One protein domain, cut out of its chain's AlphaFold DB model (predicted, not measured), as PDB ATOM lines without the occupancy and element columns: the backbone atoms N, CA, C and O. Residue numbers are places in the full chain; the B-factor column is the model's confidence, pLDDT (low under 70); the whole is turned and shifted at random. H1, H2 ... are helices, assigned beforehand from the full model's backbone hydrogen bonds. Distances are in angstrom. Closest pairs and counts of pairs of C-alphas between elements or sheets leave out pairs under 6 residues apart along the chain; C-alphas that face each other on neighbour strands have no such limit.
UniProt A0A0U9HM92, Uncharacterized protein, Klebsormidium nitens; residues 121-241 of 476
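AT A GLANCE: This is residues 121 to 241 of the 476 residues of an uncharacterized protein of Klebsormidium nitens (UniProt A0A0U9HM92). Two helices, H1 and H2, run side by side the same way through the middle, and a second pair, H3 and H5, runs side by side in opposite ways next to them, with H3 by the last residues of H1. A long stretch, residues 152 to 183, folds back from the end of H1 to the beginning of H2 on the side away from H5; the short H4 lies out from the middle, and residues 127 to 132 stick out near the beginning. The printed part has 121 residues with five named helices, H1 to H5 in order, and no named strand; the class is all helix. It is compact, with a radius of gyration of the C-alphas of 14.4 A, and rounded, with spans of 37 by 37 by 27 A.

IN THESE COORDINATES: Residues 121 to 139 come first and hold no named element; C-alpha 121 is at (105.454, 214.101, 182.745). H1, residues 140 to 151, begins with C-alpha 140 at (107.196, 215.667, 194.360) and measures 16.3 A from first to last C-alpha. After residues 152 to 183, H2 takes residues 184 to 198 and measures 21.3 A. H3 is residues 202 to 210, 12.1 A long, and H4 is the six residues 214 to 219. H5, residues 222 to 240, is the longest helix at 26.8 A and ends with C-alpha 240 at (111.748, 189.955, 185.476).

HOW THE PARTS SIT: H1 and H2 touch at a shallow tilt of 29 degrees and run the same way; their closest C-alphas, those of Val 144 and Cys 187, are 6.3 A apart. H1 only just touches H3, with 3 pairs of C-alphas within 8 A and with residues 147 to 151 alone; the closest are those of Leu 147 and Leu 208, 7.1 A apart, at a steep tilt of 48 degrees. H3 touches residues 232 to 240 of H5 at a shallow tilt of 19 degrees, opposite ways, with the C-alphas of Leu 202 and Ala 239 closest at 5.5 A. H2 and H3 are close but not clearly touching, and H2 and H5 are near each other. H4 touches no helix but is near H1, and its Leu 217 has its C-alpha 6.3 A from that of Arg 225 in H5. H1 and H5 are only just apart, the closest C-alphas being 8.5 A from each other. The helix packing is mostly aligned, but only just: 2 of the 3 touching pairs are at a shallow tilt. In H1, H2, H3, H4 and H5 every O i to N i+4 pair is within hydrogen-bond range.

THE WHOLE: The two C-alphas farthest apart, those of Gly 131 and Glu 241, are 40.5 A apart. The printed part has no cut. The link from H1 to H2 is long, with 32 residues, and the links H2 to H3, H3 to H4 and H4 to H5 are tight. The mean pLDDT of the printed part is 73.3; 38 residues are under 70, among them residues 121 to 138, 154 to 161 and 176 to 180.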
ATOM      1  N   ALA A 121     106.152 212.875 183.139       66.81
ATOM      2  CA  ALA A 121     105.454 214.101 182.745       66.81
ATOM      3  C   ALA A 121     103.998 213.864 182.320       66.81
ATOM      4  O   ALA A 121     103.125 214.671 182.642       66.81
ATOM      5  N   GLU A 122     103.729 212.757 181.630       65.12
ATOM      6  CA  GLU A 122     102.380 212.385 181.204       65.12
ATOM      7  C   GLU A 122     101.571 211.819 182.378       65.12
ATOM      8  O   GLU A 122     100.392 212.135 182.525       65.12
ATOM      9  N   LEU A 123     102.218 211.047 183.258       64.94
ATOM     10  CA  LEU A 123     101.580 210.400 184.411       64.94
ATOM     11  C   LEU A 123     101.194 211.394 185.513       64.94
ATOM     12  O   LEU A 123     100.087 211.340 186.044       64.94
ATOM     13  N   PHE A 124     102.069 212.355 185.814       65.75
ATOM     14  CA  PHE A 124     101.790 213.440 186.761       65.75
ATOM     15  C   PHE A 124     101.054 214.622 186.101       65.75
ATOM     16  O   PHE A 124     100.946 215.698 186.681       65.75
ATOM     17  N   GLY A 125     100.493 214.436 184.901       55.44
ATOM     18  CA  GLY A 125      99.486 215.341 184.354       55.44
ATOM     19  C   GLY A 125     100.005 216.686 183.841       55.44
ATOM     20  O   GLY A 125      99.384 217.719 184.109       55.44
ATOM     21  N   ARG A 126     101.044 216.693 182.999       55.22
ATOM     22  CA  ARG A 126     101.133 217.704 181.930       55.22
ATOM     23  C   ARG A 126     100.124 217.351 180.831       55.22
ATOM     24  O   ARG A 126     100.473 216.851 179.772       55.22
ATOM     25  N   SER A 127      98.850 217.613 181.095       40.72
ATOM     26  CA  SER A 127      97.960 218.038 180.015       40.72
ATOM     27  C   SER A 127      98.233 219.525 179.816       40.72
ATOM     28  O   SER A 127      98.397 220.239 180.806       40.72
ATOM     29  N   ASP A 128      98.291 220.000 178.575       38.12
ATOM     30  CA  ASP A 128      98.573 221.385 178.155       38.12
ATOM     31  C   ASP A 128      97.591 222.464 178.696       38.12
ATOM     32  O   ASP A 128      97.463 223.567 178.161       38.12
ATOM     33  N   ALA A 129      96.880 222.191 179.789       34.41
ATOM     34  CA  ALA A 129      95.959 223.083 180.467       34.41
ATOM     35  C   ALA A 129      96.697 224.061 181.405       34.41
ATOM     36  O   ALA A 129      96.854 223.846 182.608       34.41
ATOM     37  N   THR A 130      97.141 225.171 180.813       35.19
ATOM     38  CA  THR A 130      97.031 226.534 181.370       35.19
ATOM     39  C   THR A 130      97.289 226.712 182.879       35.19
ATOM     40  O   THR A 130      96.372 226.750 183.693       35.19
ATOM     41  N   GLY A 131      98.550 226.958 183.254       37.69
ATOM     42  CA  GLY A 131      98.959 227.905 184.314       37.69
ATOM     43  C   GLY A 131      98.517 227.695 185.777       37.69
ATOM     44  O   GLY A 131      99.049 228.373 186.654       37.69
ATOM     45  N   LYS A 132      97.596 226.774 186.082       37.28
ATOM     46  CA  LYS A 132      97.005 226.575 187.421       37.28
ATOM     47  C   LYS A 132      97.517 225.323 188.148       37.28
ATOM     48  O   LYS A 132      97.116 225.072 189.279       37.28
ATOM     49  N   SER A 133      98.413 224.544 187.539       42.25
ATOM     50  CA  SER A 133      98.892 223.254 188.068       42.25
ATOM     51  C   SER A 133     100.049 223.342 189.073       42.25
ATOM     52  O   SER A 133     100.393 222.329 189.677       42.25
ATOM     53  N   LYS A 134     100.619 224.534 189.323       42.47
ATOM     54  CA  LYS A 134     101.776 224.720 190.227       42.47
ATOM     55  C   LYS A 134     101.551 224.225 191.667       42.47
ATOM     56  O   LYS A 134     102.515 224.078 192.408       42.47
ATOM     57  N   SER A 135     100.307 223.991 192.087       48.22
ATOM     58  CA  SER A 135      99.968 223.551 193.446       48.22
ATOM     59  C   SER A 135      99.674 222.057 193.597       48.22
ATOM     60  O   SER A 135      99.630 221.599 194.734       48.22
ATOM     61  N   LYS A 136      99.475 221.291 192.513       55.50
ATOM     62  CA  LYS A 136      98.931 219.921 192.621       55.50
ATOM     63  C   LYS A 136      99.931 218.853 193.068       55.50
ATOM     64  O   LYS A 136      99.494 217.798 193.491       55.50
ATOM     65  N   PHE A 137     101.232 219.131 193.006       63.47
ATOM     66  CA  PHE A 137     102.270 218.133 193.274       63.47
ATOM     67  C   PHE A 137     103.396 218.681 194.153       63.47
ATOM     68  O   PHE A 137     104.584 218.521 193.859       63.47
ATOM     69  N   ARG A 138     103.032 219.370 195.241       65.31
ATOM     70  CA  ARG A 138     104.020 219.856 196.220       65.31
ATOM     71  C   ARG A 138     104.800 218.699 196.852       65.31
ATOM     72  O   ARG A 138     105.955 218.893 197.230       65.31
ATOM     73  N   GLU A 139     104.220 217.497 196.893       73.94
ATOM     74  CA  GLU A 139     104.875 216.293 197.407       73.94
ATOM     75  C   GLU A 139     105.994 215.723 196.509       73.94
ATOM     76  O   GLU A 139     106.792 214.911 196.982       73.94
ATOM     77  N   LEU A 140     106.134 216.167 195.250       76.50
ATOM     78  CA  LEU A 140     107.196 215.667 194.360       76.50
ATOM     79  C   LEU A 140     108.593 216.102 194.812       76.50
ATOM     80  O   LEU A 140     109.549 215.345 194.686       76.50
ATOM     81  N   HIS A 141     108.738 217.300 195.375       78.81
ATOM     82  CA  HIS A 141     110.038 217.789 195.838       78.81
ATOM     83  C   HIS A 141     110.668 216.930 196.948       78.81
ATOM     84  O   HIS A 141     111.845 216.568 196.806       78.81
ATOM     85  N   PRO A 142     109.958 216.612 198.053       78.88
ATOM     86  CA  PRO A 142     110.506 215.738 199.086       78.88
ATOM     87  C   PRO A 142     110.682 214.296 198.590       78.88
ATOM     88  O   PRO A 142     111.684 213.674 198.942       78.88
ATOM     89  N   LEU A 143     109.795 213.796 197.718       82.31
ATOM     90  CA  LEU A 143     109.932 212.482 197.074       82.31
ATOM     91  C   LEU A 143     111.246 212.385 196.292       82.31
ATOM     92  O   LEU A 143     112.080 211.522 196.561       82.31
ATOM     93  N   VAL A 144     111.454 213.307 195.352       82.19
ATOM     94  CA  VAL A 144     112.639 213.333 194.488       82.19
ATOM     95  C   VAL A 144     113.904 213.502 195.325       82.19
ATOM     96  O   VAL A 144     114.893 212.818 195.081       82.19
ATOM     97  N   ALA A 145     113.880 214.352 196.357       80.50
ATOM     98  CA  ALA A 145     115.029 214.528 197.246       80.50
ATOM     99  C   ALA A 145     115.448 213.212 197.913       80.50
ATOM    100  O   ALA A 145     116.643 212.924 198.020       80.50
ATOM    101  N   ARG A 146     114.466 212.420 198.351       81.12
ATOM    102  CA  ARG A 146     114.686 211.147 199.036       81.12
ATOM    103  C   ARG A 146     115.224 210.083 198.084       81.12
ATOM    104  O   ARG A 146     116.214 209.431 198.407       81.12
ATOM    105  N   LEU A 147     114.646 209.990 196.888       83.12
ATOM    106  CA  LEU A 147     115.109 209.076 195.842       83.12
ATOM    107  C   LEU A 147     116.541 209.404 195.396       83.12
ATOM    108  O   LEU A 147     117.378 208.506 195.318       83.12
ATOM    109  N   ILE A 148     116.873 210.687 195.192       80.19
ATOM    110  CA  ILE A 148     118.251 211.106 194.888       80.19
ATOM    111  C   ILE A 148     119.194 210.700 196.024       80.19
ATOM    112  O   ILE A 148     120.256 210.137 195.761       80.19
ATOM    113  N   ALA A 149     118.830 210.993 197.278       78.50
ATOM    114  CA  ALA A 149     119.667 210.678 198.433       78.50
ATOM    115  C   ALA A 149     119.955 209.175 198.527       78.50
ATOM    116  O   ALA A 149     121.085 208.798 198.817       78.50
ATOM    117  N   LYS A 150     118.972 208.326 198.215       81.31
ATOM    118  CA  LYS A 150     119.151 206.874 198.194       81.31
ATOM    119  C   LYS A 150     120.066 206.417 197.057       81.31
ATOM    120  O   LYS A 150     121.044 205.734 197.315       81.31
ATOM    121  N   VAL A 151     119.819 206.857 195.822       78.25
ATOM    122  CA  VAL A 151     120.612 206.458 194.635       78.25
ATOM    123  C   VAL A 151     122.063 206.966 194.680       78.25
ATOM    124  O   VAL A 151     122.911 206.541 193.893       78.25
ATOM    125  N   THR A 152     122.355 207.895 195.587       75.06
ATOM    126  CA  THR A 152     123.688 208.468 195.812       75.06
ATOM    127  C   THR A 152     124.307 208.031 197.142       75.06
ATOM    128  O   THR A 152     125.340 208.580 197.524       75.06
ATOM    129  N   ASP A 153     123.691 207.082 197.858       70.69
ATOM    130  CA  ASP A 153     124.116 206.599 199.181       70.69
ATOM    131  C   ASP A 153     124.368 207.729 200.197       70.69
ATOM    132  O   ASP A 153     125.309 207.700 200.989       70.69
ATOM    133  N   GLY A 154     123.576 208.801 200.128       63.44
ATOM    134  CA  GLY A 154     123.741 210.003 200.950       63.44
ATOM    135  C   GLY A 154     124.990 210.835 200.627       63.44
ATOM    136  O   GLY A 154     125.114 211.962 201.113       63.44
ATOM    137  N   ASN A 155     125.873 210.351 199.752       57.72
ATOM    138  CA  ASN A 155     127.104 211.006 199.318       57.72
ATOM    139  C   ASN A 155     126.852 212.006 198.188       57.72
ATOM    140  O   ASN A 155     127.634 212.084 197.241       57.72
ATOM    141  N   VAL A 156     125.775 212.793 198.287       60.69
ATOM    142  CA  VAL A 156     125.482 213.849 197.312       60.69
ATOM    143  C   VAL A 156     126.655 214.838 197.310       60.69
ATOM    144  O   VAL A 156     126.889 215.522 198.315       60.69
ATOM    145  N   PRO A 157     127.410 214.938 196.206       55.41
ATOM    146  CA  PRO A 157     128.508 215.877 196.081       55.41
ATOM    147  C   PRO A 157     128.023 217.307 196.314       55.41
ATOM    148  O   PRO A 157     127.138 217.804 195.623       55.41
ATOM    149  N   ARG A 158     128.656 218.016 197.253       57.22
ATOM    150  CA  ARG A 158     128.395 219.449 197.499       57.22
ATOM    151  C   ARG A 158     128.914 220.362 196.376       57.22
ATOM    152  O   ARG A 158     128.762 221.574 196.456       57.22
ATOM    153  N   SER A 159     129.555 219.803 195.348       57.94
ATOM    154  CA  SER A 159     130.191 220.545 194.257       57.94
ATOM    155  C   SER A 159     129.583 220.186 192.903       57.94
ATOM    156  O   SER A 159     129.396 219.003 192.623       57.94
ATOM    157  N   LYS A 160     129.431 221.184 192.023       57.41
ATOM    158  CA  LYS A 160     128.962 221.048 190.627       57.41
ATOM    159  C   LYS A 160     129.802 220.098 189.747       57.41
ATOM    160  O   LYS A 160     129.397 219.776 188.645       57.41
ATOM    161  N   SER A 161     130.978 219.661 190.208       55.59
ATOM    162  CA  SER A 161     131.935 218.873 189.410       55.59
ATOM    163  C   SER A 161     131.656 217.365 189.342       55.59
ATOM    164  O   SER A 161     132.308 216.666 188.572       55.59
ATOM    165  N   LYS A 162     130.721 216.843 190.148       70.50
ATOM    166  CA  LYS A 162     130.432 215.401 190.248       70.50
ATOM    167  C   LYS A 162     128.952 215.109 190.018       70.50
ATOM    168  O   LYS A 162     128.307 214.460 190.835       70.50
ATOM    169  N   GLU A 163     128.395 215.630 188.933       75.31
ATOM    170  CA  GLU A 163     127.042 215.249 188.530       75.31
ATOM    171  C   GLU A 163     127.037 213.773 188.098       75.31
ATOM    172  O   GLU A 163     127.919 213.353 187.343       75.31
ATOM    173  N   PRO A 164     126.094 212.955 188.591       77.94
ATOM    174  CA  PRO A 164     125.967 211.581 188.144       77.94
ATOM    175  C   PRO A 164     125.644 211.516 186.652       77.94
ATOM    176  O   PRO A 164     124.905 212.349 186.139       77.94
ATOM    177  N   ALA A 165     126.111 210.470 185.968       82.69
ATOM    178  CA  ALA A 165     125.853 210.282 184.536       82.69
ATOM    179  C   ALA A 165     124.357 210.158 184.179       82.69
ATOM    180  O   ALA A 165     123.978 210.406 183.040       82.69
ATOM    181  N   TRP A 166     123.524 209.773 185.150       84.81
ATOM    182  CA  TRP A 166     122.072 209.700 185.006       84.81
ATOM    183  C   TRP A 166     121.380 211.049 185.243       84.81
ATOM    184  O   TRP A 166     120.185 211.144 185.028       84.81
ATOM    185  N   TRP A 167     122.065 212.091 185.719       85.69
ATOM    186  CA  TRP A 167     121.407 213.368 185.992       85.69
ATOM    187  C   TRP A 167     120.902 214.019 184.689       85.69
ATOM    188  O   TRP A 167     121.637 214.010 183.695       85.69
ATOM    189  N   PRO A 168     119.689 214.612 184.670       84.75
ATOM    190  CA  PRO A 168     119.167 215.268 183.474       84.75
ATOM    191  C   PRO A 168     120.100 216.392 183.008       84.75
ATOM    192  O   PRO A 168     120.470 217.272 183.792       84.75
ATOM    193  N   LYS A 169     120.466 216.396 181.721       83.81
ATOM    194  CA  LYS A 169     121.403 217.386 181.154       83.81
ATOM    195  C   LYS A 169     120.824 218.796 181.178       83.81
ATOM    196  O   LYS A 169     121.560 219.764 181.346       83.81
ATOM    197  N   GLU A 170     119.506 218.899 181.053       81.56
ATOM    198  CA  GLU A 170     118.742 220.144 181.101       81.56
ATOM    199  C   GLU A 170     118.823 220.812 182.480       81.56
ATOM    200  O   GLU A 170     118.628 222.020 182.596       81.56
ATOM    201  N   LEU A 171     119.129 220.032 183.523       81.00
ATOM    202  CA  LEU A 171     119.260 220.487 184.906       81.00
ATOM    203  C   LEU A 171     120.723 220.510 185.374       81.00
ATOM    204  O   LEU A 171     120.987 220.535 186.583       81.00
ATOM    205  N   SER A 172     121.678 220.472 184.441       78.75
ATOM    206  CA  SER A 172     123.100 220.549 184.771       78.75
ATOM    207  C   SER A 172     123.420 221.876 185.470       78.75
ATOM    208  O   SER A 172     122.902 222.940 185.129       78.75
ATOM    209  N   GLY A 173     124.241 221.811 186.509       74.12
ATOM    210  CA  GLY A 173     124.588 222.917 187.395       74.12
ATOM    211  C   GLY A 173     123.651 223.099 188.592       74.12
ATOM    212  O   GLY A 173     124.052 223.776 189.545       74.12
ATOM    213  N   MET A 174     122.461 222.483 188.587       75.25
ATOM    214  CA  MET A 174     121.479 222.556 189.685       75.25
ATOM    215  C   MET A 174     121.532 221.357 190.637       75.25
ATOM    216  O   MET A 174     120.884 221.365 191.683       75.25
ATOM    217  N   TYR A 175     122.342 220.344 190.327       73.38
ATOM    218  CA  TYR A 175     122.485 219.155 191.164       73.38
ATOM    219  C   TYR A 175     122.902 219.491 192.612       73.38
ATOM    220  O   TYR A 175     122.376 218.928 193.572       73.38
ATOM    221  N   ALA A 176     123.785 220.484 192.777       64.50
ATOM    222  CA  ALA A 176     124.256 220.946 194.084       64.50
ATOM    223  C   ALA A 176     123.198 221.737 194.883       64.50
ATOM    224  O   ALA A 176     123.264 221.764 196.113       64.50
ATOM    225  N   CYS A 177     122.217 222.350 194.213       62.69
ATOM    226  CA  CYS A 177     121.194 223.191 194.845       62.69
ATOM    227  C   CYS A 177     120.064 222.391 195.520       62.69
ATOM    228  O   CYS A 177     119.266 222.945 196.277       62.69
ATOM    229  N   ARG A 178     120.027 221.066 195.308       64.44
ATOM    230  CA  ARG A 178     118.933 220.165 195.715       64.44
ATOM    231  C   ARG A 178     117.576 220.573 195.115       64.44
ATOM    232  O   ARG A 178     117.404 221.610 194.487       64.44
ATOM    233  N   THR A 179     116.576 219.720 195.320       64.69
ATOM    234  CA  THR A 179     115.239 219.822 194.712       64.69
ATOM    235  C   THR A 179     114.462 221.094 195.042       64.69
ATOM    236  O   THR A 179     113.443 221.330 194.411       64.69
ATOM    237  N   LYS A 180     114.898 221.930 195.995       66.06
ATOM    238  CA  LYS A 180     114.172 223.148 196.406       66.06
ATOM    239  C   LYS A 180     114.087 224.205 195.302       66.06
ATOM    240  O   LYS A 180     113.134 224.973 195.288       66.06
ATOM    241  N   GLU A 181     115.061 224.222 194.395       70.75
ATOM    242  CA  GLU A 181     115.114 225.164 193.269       70.75
ATOM    243  C   GLU A 181     114.537 224.573 191.973       70.75
ATOM    244  O   GLU A 181     114.306 225.300 191.009       70.75
ATOM    245  N   LEU A 182     114.273 223.262 191.938       75.38
ATOM    246  CA  LEU A 182     113.708 222.610 190.761       75.38
ATOM    247  C   LEU A 182     112.226 222.949 190.645       75.38
ATOM    248  O   LEU A 182     111.475 222.744 191.583       75.38
ATOM    249  N   GLY A 183     111.759 223.400 189.484       76.12
ATOM    250  CA  GLY A 183     110.320 223.382 189.211       76.12
ATOM    251  C   GLY A 183     109.771 221.947 189.208       76.12
ATOM    252  O   GLY A 183     110.533 220.982 189.141       76.12
ATOM    253  N   ILE A 184     108.442 221.800 189.194       76.69
ATOM    254  CA  ILE A 184     107.774 220.490 189.044       76.69
ATOM    255  C   ILE A 184     108.327 219.732 187.828       76.69
ATOM    256  O   ILE A 184     108.616 218.545 187.916       76.69
ATOM    257  N   ASP A 185     108.570 220.441 186.729       77.69
ATOM    258  CA  ASP A 185     109.140 219.870 185.507       77.69
ATOM    259  C   ASP A 185     110.552 219.315 185.715       77.69
ATOM    260  O   ASP A 185     110.903 218.274 185.166       77.69
ATOM    261  N   GLY A 186     111.352 219.978 186.555       78.31
ATOM    262  CA  GLY A 186     112.670 219.490 186.943       78.31
ATOM    263  C   GLY A 186     112.571 218.242 187.817       78.31
ATOM    264  O   GLY A 186     113.285 217.273 187.586       78.31
ATOM    265  N   CYS A 187     111.647 218.227 188.780       79.06
ATOM    266  CA  CYS A 187     111.367 217.053 189.612       79.06
ATOM    267  C   CYS A 187     110.955 215.835 188.769       79.06
ATOM    268  O   CYS A 187     111.475 214.741 188.974       79.06
ATOM    269  N   VAL A 188     110.076 216.035 187.789       82.50
ATOM    270  CA  VAL A 188     109.637 214.991 186.855       82.50
ATOM    271  C   VAL A 188     110.789 214.491 185.980       82.50
ATOM    272  O   VAL A 188     110.990 213.283 185.883       82.50
ATOM    273  N   ALA A 189     111.588 215.392 185.402       82.00
ATOM    274  CA  ALA A 189     112.736 215.004 184.582       82.00
ATOM    275  C   ALA A 189     113.766 214.182 185.376       82.00
ATOM    276  O   ALA A 189     114.376 213.253 184.840       82.00
ATOM    277  N   VAL A 190     113.947 214.493 186.665       83.44
ATOM    278  CA  VAL A 190     114.791 213.693 187.560       83.44
ATOM    279  C   VAL A 190     114.207 212.298 187.777       83.44
ATOM    280  O   VAL A 190     114.972 211.338 187.723       83.44
ATOM    281  N   LEU A 191     112.892 212.162 187.994       85.19
ATOM    282  CA  LEU A 191     112.247 210.849 188.135       85.19
ATOM    283  C   LEU A 191     112.431 209.995 186.881       85.19
ATOM    284  O   LEU A 191     112.865 208.855 187.001       85.19
ATOM    285  N   ASP A 192     112.189 210.558 185.697       84.62
ATOM    286  CA  ASP A 192     112.348 209.840 184.426       84.62
ATOM    287  C   ASP A 192     113.767 209.293 184.251       84.62
ATOM    288  O   ASP A 192     113.963 208.121 183.927       84.62
ATOM    289  N   ASN A 193     114.777 210.119 184.520       86.44
ATOM    290  CA  ASN A 193     116.164 209.690 184.395       86.44
ATOM    291  C   ASN A 193     116.588 208.699 185.493       86.44
ATOM    292  O   ASN A 193     117.384 207.792 185.241       86.44
ATOM    293  N   LEU A 194     116.058 208.849 186.709       86.56
ATOM    294  CA  LEU A 194     116.323 207.934 187.815       86.56
ATOM    295  C   LEU A 194     115.709 206.557 187.541       86.56
ATOM    296  O   LEU A 194     116.391 205.548 187.710       86.56
ATOM    297  N   PHE A 195     114.470 206.510 187.051       86.75
ATOM    298  CA  PHE A 195     113.822 205.266 186.649       86.75
ATOM    299  C   PHE A 195     114.494 204.620 185.443       86.75
ATOM    300  O   PHE A 195     114.712 203.412 185.451       86.75
ATOM    301  N   ALA A 196     114.923 205.409 184.455       86.25
ATOM    302  CA  ALA A 196     115.717 204.901 183.340       86.25
ATOM    303  C   ALA A 196     117.044 204.271 183.799       86.25
ATOM    304  O   ALA A 196     117.489 203.297 183.197       86.25
ATOM    305  N   LYS A 197     117.665 204.796 184.866       87.00
ATOM    306  CA  LYS A 197     118.900 204.243 185.438       87.00
ATOM    307  C   LYS A 197     118.679 202.876 186.087       87.00
ATOM    308  O   LYS A 197     119.470 201.974 185.848       87.00
ATOM    309  N   VAL A 198     117.649 202.748 186.926       86.81
ATOM    310  CA  VAL A 198     117.371 201.492 187.651       86.81
ATOM    311  C   VAL A 198     116.663 200.456 186.777       86.81
ATOM    312  O   VAL A 198     116.517 199.301 187.177       86.81
ATOM    313  N   ARG A 199     116.220 200.853 185.578       83.00
ATOM    314  CA  ARG A 199     115.568 199.973 184.613       83.00
ATOM    315  C   ARG A 199     116.436 198.740 184.347       83.00
ATOM    316  O   ARG A 199     117.641 198.854 184.140       83.00
ATOM    317  N   HIS A 200     115.805 197.566 184.346       85.12
ATOM    318  CA  HIS A 200     116.443 196.250 184.191       85.12
ATOM    319  C   HIS A 200     117.305 195.768 185.375       85.12
ATOM    320  O   HIS A 200     117.881 194.684 185.299       85.12
ATOM    321  N   SER A 201     117.377 196.514 186.485       88.06
ATOM    322  CA  SER A 201     118.054 196.080 187.713       88.06
ATOM    323  C   SER A 201     117.029 195.812 188.814       88.06
ATOM    324  O   SER A 201     116.741 196.665 189.650       88.06
ATOM    325  N   LEU A 202     116.481 194.593 188.837       87.56
ATOM    326  CA  LEU A 202     115.541 194.145 189.874       87.56
ATOM    327  C   LEU A 202     116.005 194.440 191.321       87.56
ATOM    328  O   LEU A 202     115.183 194.915 192.108       87.56
ATOM    329  N   PRO A 203     117.279 194.202 191.717       87.62
ATOM    330  CA  PRO A 203     117.722 194.535 193.070       87.62
ATOM    331  C   PRO A 203     117.699 196.044 193.350       87.62
ATOM    332  O   PRO A 203     117.297 196.435 194.442       87.62
ATOM    333  N   GLU A 204     118.064 196.892 192.383       87.25
ATOM    334  CA  GLU A 204     118.015 198.351 192.555       87.25
ATOM    335  C   GLU A 204     116.579 198.874 192.600       87.25
ATOM    336  O   GLU A 204     116.281 199.758 193.401       87.25
ATOM    337  N   ILE A 205     115.674 198.308 191.796       87.50
ATOM    338  CA  ILE A 205     114.249 198.664 191.801       87.50
ATOM    339  C   ILE A 205     113.633 198.347 193.169       87.50
ATOM    340  O   ILE A 205     112.985 199.208 193.768       87.50
ATOM    341  N   ARG A 206     113.885 197.145 193.707       88.88
ATOM    342  CA  ARG A 206     113.375 196.731 195.024       88.88
ATOM    343  C   ARG A 206     113.994 197.532 196.168       88.88
ATOM    344  O   ARG A 206     113.273 197.922 197.084       88.88
ATOM    345  N   ASP A 207     115.294 197.815 196.112       87.06
ATOM    346  CA  ASP A 207     115.961 198.660 197.109       87.06
ATOM    347  C   ASP A 207     115.388 200.088 197.090       87.06
ATOM    348  O   ASP A 207     115.022 200.629 198.137       87.06
ATOM    349  N   LEU A 208     115.189 200.663 195.899       85.44
ATOM    350  CA  LEU A 208     114.569 201.977 195.732       85.44
ATOM    351  C   LEU A 208     113.128 201.999 196.262       85.44
ATOM    352  O   LEU A 208     112.777 202.908 197.017       85.44
ATOM    353  N   ARG A 209     112.318 200.986 195.936       87.12
ATOM    354  CA  ARG A 209     110.941 200.842 196.432       87.12
ATOM    355  C   ARG A 209     110.897 200.713 197.954       87.12
ATOM    356  O   ARG A 209     110.119 201.406 198.597       87.12
ATOM    357  N   SER A 210     111.763 199.882 198.533       84.44
ATOM    358  CA  SER A 210     111.831 199.675 199.988       84.44
ATOM    359  C   SER A 210     112.300 200.913 200.758       84.44
ATOM    360  O   SER A 210     111.928 201.094 201.913       84.44
ATOM    361  N   SER A 211     113.082 201.789 200.117       79.88
ATOM    362  CA  SER A 211     113.558 203.044 200.714       79.88
ATOM    363  C   SER A 211     112.472 204.113 200.857       79.88
ATOM    364  O   SER A 211     112.636 205.095 201.591       79.88
ATOM    365  N   LEU A 212     111.356 203.942 200.151       81.31
ATOM    366  CA  LEU A 212     110.161 204.734 200.368       81.31
ATOM    367  C   LEU A 212     109.428 204.143 201.576       81.31
ATOM    368  O   LEU A 212     108.534 203.317 201.419       81.31
ATOM    369  N   ASP A 213     109.842 204.551 202.783       71.81
ATOM    370  CA  ASP A 213     109.197 204.120 204.033       71.81
ATOM    371  C   ASP A 213     107.667 204.265 203.946       71.81
ATOM    372  O   ASP A 213     107.162 205.249 203.388       71.81
ATOM    373  N   CYS A 214     106.932 203.340 204.571       65.00
ATOM    374  CA  CYS A 214     105.465 203.369 204.632       65.00
ATOM    375  C   CYS A 214     104.928 204.725 205.114       65.00
ATOM    376  O   CYS A 214     103.940 205.222 204.576       65.00
ATOM    377  N   ASP A 215     105.621 205.359 206.064       66.50
ATOM    378  CA  ASP A 215     105.258 206.669 206.607       66.50
ATOM    379  C   ASP A 215     105.383 207.781 205.562       66.50
ATOM    380  O   ASP A 215     104.547 208.678 205.494       66.50
ATOM    381  N   PHE A 216     106.394 207.719 204.693       74.44
ATOM    382  CA  PHE A 216     106.551 208.701 203.627       74.44
ATOM    383  C   PHE A 216     105.522 208.485 202.521       74.44
ATOM    384  O   PHE A 216     104.891 209.445 202.079       74.44
ATOM    385  N   LEU A 217     105.286 207.232 202.121       70.62
ATOM    386  CA  LEU A 217     104.208 206.910 201.187       70.62
ATOM    387  C   LEU A 217     102.858 207.394 201.727       70.62
ATOM    388  O   LEU A 217     102.070 207.939 200.951       70.62
ATOM    389  N   ALA A 218     102.619 207.288 203.041       67.25
ATOM    390  CA  ALA A 218     101.419 207.796 203.705       67.25
ATOM    391  C   ALA A 218     101.228 209.317 203.536       67.25
ATOM    392  O   ALA A 218     100.088 209.763 203.412       67.25
ATOM    393  N   THR A 219     102.315 210.095 203.445       72.81
ATOM    394  CA  THR A 219     102.263 211.554 203.200       72.81
ATOM    395  C   THR A 219     101.989 211.947 201.747       72.81
ATOM    396  O   THR A 219     101.617 213.091 201.484       72.81
ATOM    397  N   LEU A 220     102.169 211.029 200.790       70.44
ATOM    398  CA  LEU A 220     101.849 211.286 199.386       70.44
ATOM    399  C   LEU A 220     100.337 211.278 199.174       70.44
ATOM    400  O   LEU A 220      99.615 210.501 199.810       70.44
ATOM    401  N   THR A 221      99.857 212.082 198.221       70.38
ATOM    402  CA  THR A 221      98.456 211.988 197.804       70.38
ATOM    403  C   THR A 221      98.157 210.581 197.269       70.38
ATOM    404  O   THR A 221      99.041 209.947 196.678       70.38
ATOM    405  N   PRO A 222      96.920 210.072 197.437       65.00
ATOM    406  CA  PRO A 222      96.549 208.742 196.954       65.00
ATOM    407  C   PRO A 222      96.881 208.525 195.470       65.00
ATOM    408  O   PRO A 222      97.381 207.464 195.105       65.00
ATOM    409  N   CYS A 223      96.692 209.551 194.630       63.97
ATOM    410  CA  CYS A 223      97.015 209.495 193.203       63.97
ATOM    411  C   CYS A 223      98.525 209.386 192.944       63.97
ATOM    412  O   CYS A 223      98.948 208.547 192.148       63.97
ATOM    413  N   THR A 224      99.352 210.191 193.621       68.94
ATOM    414  CA  THR A 224     100.817 210.136 193.481       68.94
ATOM    415  C   THR A 224     101.360 208.789 193.960       68.94
ATOM    416  O   THR A 224     102.201 208.193 193.287       68.94
ATOM    417  N   ARG A 225     100.836 208.269 195.079       74.50
ATOM    418  CA  ARG A 225     101.196 206.945 195.602       74.50
ATOM    419  C   ARG A 225     100.843 205.835 194.617       74.50
ATOM    420  O   ARG A 225     101.726 205.072 194.250       74.50
ATOM    421  N   ALA A 226      99.594 205.787 194.151       68.88
ATOM    422  CA  ALA A 226      99.143 204.761 193.213       68.88
ATOM    423  C   ALA A 226      99.929 204.802 191.893       68.88
ATOM    424  O   ALA A 226     100.277 203.756 191.352       68.88
ATOM    425  N   THR A 227     100.263 206.002 191.403       72.88
ATOM    426  CA  THR A 227     101.086 206.173 190.194       72.88
ATOM    427  C   THR A 227     102.489 205.604 190.389       72.88
ATOM    428  O   THR A 227     102.978 204.879 189.528       72.88
ATOM    429  N   LEU A 228     103.135 205.906 191.520       80.00
ATOM    430  CA  LEU A 228     104.470 205.392 191.827       80.00
ATOM    431  C   LEU A 228     104.472 203.881 192.038       80.00
ATOM    432  O   LEU A 228     105.330 203.205 191.484       80.00
ATOM    433  N   GLU A 229     103.529 203.353 192.820       81.56
ATOM    434  CA  GLU A 229     103.410 201.913 193.075       81.56
ATOM    435  C   GLU A 229     103.233 201.141 191.774       81.56
ATOM    436  O   GLU A 229     103.988 200.210 191.510       81.56
ATOM    437  N   ALA A 230     102.312 201.592 190.922       77.31
ATOM    438  CA  ALA A 230     102.086 200.956 189.641       77.31
ATOM    439  C   ALA A 230     103.334 201.065 188.736       77.31
ATOM    440  O   ALA A 230     103.660 200.115 188.024       77.31
ATOM    441  N   TYR A 231     104.070 202.187 188.774       81.88
ATOM    442  CA  TYR A 231     105.306 202.347 187.997       81.88
ATOM    443  C   TYR A 231     106.414 201.402 188.481       81.88
ATOM    444  O   TYR A 231     107.127 200.820 187.666       81.88
ATOM    445  N   PHE A 232     106.538 201.206 189.797       85.06
ATOM    446  CA  PHE A 232     107.441 200.208 190.371       85.06
ATOM    447  C   PHE A 232     107.043 198.786 189.979       85.06
ATOM    448  O   PHE A 232     107.914 198.020 189.578       85.06
ATOM    449  N   ASP A 233     105.754 198.447 190.029       83.50
ATOM    450  CA  ASP A 233     105.264 197.136 189.591       83.50
ATOM    451  C   ASP A 233     105.598 196.883 188.109       83.50
ATOM    452  O   ASP A 233     106.031 195.790 187.746       83.50
ATOM    453  N   TRP A 234     105.469 197.908 187.257       85.62
ATOM    454  CA  TRP A 234     105.873 197.822 185.853       85.62
ATOM    455  C   TRP A 234     107.388 197.628 185.690       85.62
ATOM    456  O   TRP A 234     107.808 196.770 184.916       85.62
ATOM    457  N   LEU A 235     108.212 198.387 186.422       83.06
ATOM    458  CA  LEU A 235     109.674 198.244 186.385       83.06
ATOM    459  C   LEU A 235     110.127 196.853 186.848       83.06
ATOM    460  O   LEU A 235     111.051 196.288 186.266       83.06
ATOM    461  N   GLU A 236     109.498 196.312 187.893       87.44
ATOM    462  CA  GLU A 236     109.775 194.959 188.381       87.44
ATOM    463  C   GLU A 236     109.416 193.916 187.318       87.44
ATOM    464  O   GLU A 236     110.242 193.054 187.027       87.44
ATOM    465  N   ALA A 237     108.257 194.046 186.664       83.56
ATOM    466  CA  ALA A 237     107.870 193.164 185.565       83.56
ATOM    467  C   ALA A 237     108.839 193.249 184.363       83.56
ATOM    468  O   ALA A 237     109.286 192.214 183.876       83.56
ATOM    469  N   ASP A 238     109.229 194.457 183.930       83.38
ATOM    470  CA  ASP A 238     110.196 194.692 182.831       83.38
ATOM    471  C   ASP A 238     111.595 194.132 183.159       83.38
ATOM    472  O   ASP A 238     112.344 193.747 182.261       83.38
ATOM    473  N   ALA A 239     111.966 194.072 184.442       86.00
ATOM    474  CA  ALA A 239     113.229 193.486 184.892       86.00
ATOM    475  C   ALA A 239     113.164 191.958 185.088       86.00
ATOM    476  O   ALA A 239     114.203 191.297 185.024       86.00
ATOM    477  N   GLU A 240     111.979 191.400 185.350       82.69
ATOM    478  CA  GLU A 240     111.748 189.955 185.476       82.69
ATOM    479  C   GLU A 240     111.571 189.259 184.120       82.69
ATOM    480  O   GLU A 240     111.811 188.050 184.026       82.69
ATOM    481  N   GLU A 241     111.204 189.993 183.063       77.75
ATOM    482  CA  GLU A 241     111.158 189.419 181.722       77.75
ATOM    483  C   GLU A 241     112.550 188.897 181.325       77.75
ATOM    484  O   GLU A 241     113.532 189.650 181.314       77.75
TER     485      GLU A 241